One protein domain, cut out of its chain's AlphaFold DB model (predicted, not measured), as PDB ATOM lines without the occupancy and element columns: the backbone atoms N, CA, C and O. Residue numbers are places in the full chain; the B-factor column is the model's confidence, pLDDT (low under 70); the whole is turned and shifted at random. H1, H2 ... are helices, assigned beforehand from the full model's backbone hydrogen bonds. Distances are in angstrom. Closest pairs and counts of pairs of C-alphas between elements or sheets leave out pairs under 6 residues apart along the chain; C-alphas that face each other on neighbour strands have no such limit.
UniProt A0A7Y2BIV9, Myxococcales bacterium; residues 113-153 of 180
ATOM      1  N   VAL A 113      53.045 -14.347 191.795       96.44
ATOM      2  CA  VAL A 113      53.430 -14.616 190.400       96.44
ATOM      3  C   VAL A 113      52.231 -14.471 189.468       96.44
ATOM      4  O   VAL A 113      52.344 -13.788 188.450       96.44
ATOM      5  N   GLN A 114      51.072 -15.031 189.825       96.31
ATOM      6  CA  GLN A 114      49.865 -14.899 189.007       96.31
ATOM      7  C   GLN A 114      49.438 -13.437 188.847       96.31
ATOM      8  O   GLN A 114      49.232 -12.984 187.720       96.31
ATOM      9  N   ARG A 115      49.416 -12.650 189.932       95.75
ATOM     10  CA  ARG A 115      49.106 -11.211 189.850       95.75
ATOM     11  C   ARG A 115      50.092 -10.447 188.968       95.75
ATOM     12  O   ARG A 115      49.678  -9.572 188.210       95.75
ATOM     13  N   TYR A 116      51.387 -10.765 189.030       97.12
ATOM     14  CA  TYR A 116      52.375 -10.152 188.138       97.12
ATOM     15  C   TYR A 116      52.093 -10.467 186.667       97.12
ATOM     16  O   TYR A 116      52.127  -9.560 185.833       97.12
ATOM     17  N   LEU A 117      51.787 -11.726 186.345       97.38
ATOM     18  CA  LEU A 117      51.453 -12.139 184.981       97.38
ATOM     19  C   LEU A 117      50.197 -11.426 184.467       97.38
ATOM     20  O   LEU A 117      50.214 -10.894 183.357       97.38
ATOM     21  N   GLU A 118      49.146 -11.334 185.283       97.75
ATOM     22  CA  GLU A 118      47.921 -10.599 184.948       97.75
ATOM     23  C   GLU A 118      48.207  -9.123 184.633       97.75
ATOM     24  O   GLU A 118      47.749  -8.594 183.617       97.75
ATOM     25  N   VAL A 119      49.015  -8.457 185.462       97.69
ATOM     26  CA  VAL A 119      49.399  -7.057 185.241       97.69
ATOM     27  C   VAL A 119      50.200  -6.896 183.949       97.69
ATOM     28  O   VAL A 119      49.981  -5.927 183.216       97.69
ATOM     29  N   PHE A 120      51.099  -7.828 183.622       97.25
ATOM     30  CA  PHE A 120      51.835  -7.780 182.357       97.25
ATOM     31  C   PHE A 120      50.928  -7.950 181.140       97.25
ATOM     32  O   PHE A 120      51.111  -7.242 180.146       97.25
ATOM     33  N   GLU A 121      49.923  -8.819 181.216       97.56
ATOM     34  CA  GLU A 121      48.924  -8.960 180.157       97.56
ATOM     35  C   GLU A 121      48.113  -7.668 179.976       97.56
ATOM     36  O   GLU A 121      48.009  -7.149 178.858       97.56
ATOM     37  N   VAL A 122      47.652  -7.059 181.075       96.56
ATOM     38  CA  VAL A 122      46.965  -5.756 181.050       96.56
ATOM     39  C   VAL A 122      47.856  -4.664 180.450       96.56
ATOM     40  O   VAL A 122      47.397  -3.879 179.613       96.56
ATOM     41  N   ALA A 123      49.131  -4.611 180.834       94.88
ATOM     42  CA  ALA A 123      50.090  -3.636 180.321       94.88
ATOM     43  C   ALA A 123      50.342  -3.823 178.817       94.88
ATOM     44  O   ALA A 123      50.370  -2.846 178.065       94.88
ATOM     45  N   LYS A 124      50.456  -5.073 178.355       94.38
ATOM     46  CA  LYS A 124      50.600  -5.415 176.934       94.38
ATOM     47  C   LYS A 124      49.387  -4.947 176.130       94.38
ATOM     48  O   LYS A 124      49.548  -4.329 175.077       94.38
ATOM     49  N   ASP A 125      48.178  -5.176 176.630       94.75
ATOM     50  CA  ASP A 125      46.954  -4.740 175.954       94.75
ATOM     51  C   ASP A 125      46.735  -3.227 176.024       94.75
ATOM     52  O   ASP A 125      46.180  -2.632 175.095       94.75
ATOM     53  N   HIS A 126      47.185  -2.571 177.094       91.00
ATOM     54  CA  HIS A 126      47.241  -1.114 177.157       91.00
ATOM     55  C   HIS A 126      48.198  -0.550 176.099       91.00
ATOM     56  O   HIS A 126      47.815   0.372 175.381       91.00
ATOM     57  N   ALA A 127      49.394  -1.128 175.953       89.38
ATOM     58  CA  ALA A 127      50.395  -0.699 174.977       89.38
ATOM     59  C   ALA A 127      49.936  -0.897 173.522       89.38
ATOM     60  O   ALA A 127      50.200  -0.046 172.677       89.38
ATOM     61  N   LYS A 128      49.198  -1.975 173.219       89.38
ATOM     62  CA  LYS A 128      48.588  -2.176 171.888       89.38
ATOM     63  C   LYS A 128      47.555  -1.096 171.547       89.38
ATOM     64  O   LYS A 128      47.470  -0.677 170.399       89.38
ATOM     65  N   ARG A 129      46.754  -0.672 172.534       90.31
ATOM     66  CA  ARG A 129      45.707   0.357 172.372       90.31
ATOM     67  C   ARG A 129      46.260   1.780 172.393       90.31
ATOM     68  O   ARG A 129      45.674   2.667 171.786       90.31
ATOM     69  N   ASN A 130      47.378   1.978 173.084       85.69
ATOM     70  CA  ASN A 130      48.088   3.242 173.206       85.69
ATOM     71  C   ASN A 130      49.523   3.035 172.716       85.69
ATOM     72  O   ASN A 130      50.444   3.048 173.539       85.69
ATOM     73  N   PRO A 131      49.736   2.800 171.407       74.19
ATOM     74  CA  PRO A 131      51.088   2.748 170.878       74.19
ATOM     75  C   PRO A 131      51.758   4.067 171.266       74.19
ATOM     76  O   PRO A 131      51.281   5.140 170.894       74.19
ATOM     77  N   GLY A 132      52.785   3.985 172.119       65.31
ATOM     78  CA  GLY A 132      53.426   5.160 172.702       65.31
ATOM     79  C   GLY A 132      53.784   6.176 171.619       65.31
ATOM     80  O   GLY A 132      54.145   5.798 170.502       65.31
ATOM     81  N   GLY A 133      53.661   7.468 171.937       63.06
ATOM     82  CA  GLY A 133      54.030   8.537 171.010       63.06
ATOM     83  C   GLY A 133      55.415   8.284 170.403       63.06
ATOM     84  O   GLY A 133      56.309   7.820 171.105       63.06
ATOM     85  N   SER A 134      55.538   8.552 169.097       61.44
ATOM     86  CA  SER A 134      56.702   8.345 168.215       61.44
ATOM     87  C   SER A 134      58.043   8.044 168.907       61.44
ATOM     88  O   SER A 134      58.479   8.804 169.772       61.44
ATOM     89  N   GLN A 135      58.775   7.028 168.420       58.47
ATOM     90  CA  GLN A 135      60.144   6.685 168.855       58.47
ATOM     91  C   GLN A 135      61.089   7.900 168.983       58.47
ATOM     92  O   GLN A 135      62.013   7.888 169.796       58.47
ATOM     93  N   LEU A 136      60.823   8.988 168.253       57.03
ATOM     94  CA  LEU A 136      61.497  10.283 168.388       57.03
ATOM     95  C   LEU A 136      61.513  10.849 169.823       57.03
ATOM     96  O   LEU A 136      62.481  11.511 170.197       57.03
ATOM     97  N   VAL A 137      60.490  10.604 170.649       60.91
ATOM     98  CA  VAL A 137      60.444  11.077 172.047       60.91
ATOM     99  C   VAL A 137      61.418  10.287 172.927       60.91
ATOM    100  O   VAL A 137      62.136  10.883 173.730       60.91
ATOM    101  N   ALA A 138      61.518   8.969 172.728       64.62
ATOM    102  CA  ALA A 138      62.448   8.111 173.463       64.62
ATOM    103  C   ALA A 138      63.914   8.465 173.156       64.62
ATOM    104  O   ALA A 138      64.714   8.631 174.081       64.62
ATOM    105  N   TYR A 139      64.253   8.686 171.879       67.19
ATOM    106  CA  TYR A 139      65.607   9.084 171.473       67.19
ATOM    107  C   TYR A 139      66.022  10.453 172.022       67.19
ATOM    108  O   TYR A 139      67.176  10.628 172.410       67.19
ATOM    109  N   ARG A 140      65.101  11.425 172.122       73.06
ATOM    110  CA  ARG A 140      65.405  12.737 172.727       73.06
ATOM    111  C   ARG A 140      65.699  12.627 174.221       73.06
ATOM    112  O   ARG A 140      66.613  13.294 174.701       73.06
ATOM    113  N   SER A 141      64.966  11.787 174.946       74.69
ATOM    114  CA  SER A 141      65.218  11.536 176.369       74.69
ATOM    115  C   SER A 141      66.559  10.834 176.592       74.69
ATOM    116  O   SER A 141      67.338  11.273 177.436       74.69
ATOM    117  N   LEU A 142      66.879   9.823 175.776       77.81
ATOM    118  CA  LEU A 142      68.171   9.132 175.808       77.81
ATOM    119  C   LEU A 142      69.341  10.059 175.463       77.81
ATOM    120  O   LEU A 142      70.344  10.061 176.170       77.81
ATOM    121  N   ALA A 143      69.206  10.886 174.425       82.38
ATOM    122  CA  ALA A 143      70.240  11.844 174.037       82.38
ATOM    123  C   ALA A 143      70.491  12.895 175.131       82.38
ATOM    124  O   ALA A 143      71.641  13.212 175.434       82.38
ATOM    125  N   ARG A 144      69.428  13.407 175.772       83.69
ATOM    126  CA  ARG A 144      69.544  14.339 176.910       83.69
ATOM    127  C   ARG A 144      70.224  13.688 178.110       83.69
ATOM    128  O   ARG A 144      71.106  14.301 178.706       83.69
ATOM    129  N   TRP A 145      69.834  12.459 178.443       86.12
ATOM    130  CA  TRP A 145      70.448  11.690 179.521       86.12
ATOM    131  C   TRP A 145      71.939  11.450 179.244       86.12
ATOM    132  O   TRP A 145      72.783  11.821 180.058       86.12
ATOM    133  N   ALA A 146      72.281  10.944 178.056       87.75
ATOM    134  CA  ALA A 146      73.662  10.681 177.659       87.75
ATOM    135  C   ALA A 146      74.525  11.954 177.657       87.75
ATOM    136  O   ALA A 146      75.643  11.930 178.169       87.75
ATOM    137  N   GLY A 147      74.010  13.076 177.143       90.31
ATOM    138  CA  GLY A 147      74.723  14.357 177.154       90.31
ATOM    139  C   GLY A 147      74.999  14.870 178.569       90.31
ATOM    140  O   GLY A 147      76.124  15.265 178.881       90.31
ATOM    141  N   MET A 148      73.999  14.806 179.452       87.62
ATOM    142  CA  MET A 148      74.140  15.201 180.855       87.62
ATOM    143  C   MET A 148      75.186  14.341 181.575       87.62
ATOM    144  O   MET A 148      76.108  14.880 182.182       87.62
ATOM    145  N   HIS A 149      75.098  13.013 181.459       83.31
ATOM    146  CA  HIS A 149      76.043  12.103 182.110       83.31
ATOM    147  C   HIS A 149      77.463  12.209 181.542       83.31
ATOM    148  O   HIS A 149      78.421  12.178 182.311       83.31
ATOM    149  N   SER A 150      77.609  12.424 180.230       88.94
ATOM    150  CA  SER A 150      78.917  12.684 179.610       88.94
ATOM    151  C   SER A 150      79.553  13.963 180.159       88.94
ATOM    152  O   SER A 150      80.744  13.985 180.451       88.94
ATOM    153  N   THR A 151      78.747  15.010 180.367       90.50
ATOM    154  CA  THR A 151      79.208  16.292 180.924       90.50
ATOM    155  C   THR A 151      79.629  16.146 182.387       90.50
ATOM    156  O   THR A 151      80.721  16.566 182.757       90.50
ATOM    157  N   VAL A 152      78.807  15.492 183.215       89.00
ATOM    158  CA  VAL A 152      79.111  15.226 184.635       89.00
ATOM    159  C   VAL A 152      80.380  14.377 184.780       89.00
ATOM    160  O   VAL A 152      81.213  14.662 185.641       89.00
ATOM    161  N   ALA A 153      80.562  13.367 183.923       85.69
ATOM    162  CA  ALA A 153      81.773  12.553 183.894       85.69
ATOM    163  C   ALA A 153      83.008  13.361 183.466       85.69
ATOM    164  O   ALA A 153      84.029  13.302 184.148       85.69
TER     165      ALA A 153
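Overview. This is residues 113 to 153 of the 180 residues of a protein of Myxococcales bacterium (UniProt A0A7Y2BIV9). Two straight helices form a wide, open V in one flat layer: H2, the longer, is one arm, H1 is the other, and residues 130 to 134 join them at the foot. The two arms spread away from that link with empty space between them. The printed part has 41 residues, with H1 then H2 along the chain and no named strand; the class is all helix. It is extended, with a radius of gyration of the C-alphas of 15.9 A and spans of 43 by 25 by 6 A.

Arrangement. Look first at H2, residues 135 to 153, then at H1, residues 113 to 129: the two are apart. A tight link of 5 residues joins them. In both helices every O i to N i+4 pair is within hydrogen-bond range.

Along the chain. Find C-alpha 135 at (60.144, 6.685, 168.855); from there H2 runs 27.0 A to C-alpha 153 at (81.773, 12.553, 183.894). H1 starts at C-alpha 113, at (53.430, -14.616, 190.400), and runs 24.7 A.

Size, cuts and confidence. The C-alphas of Gln 114 and Thr 151, the two farthest apart, are 43.6 A from each other. The printed part has no cut. Look at the B-factor column for residues 132 to 139, where pLDDT is under 70.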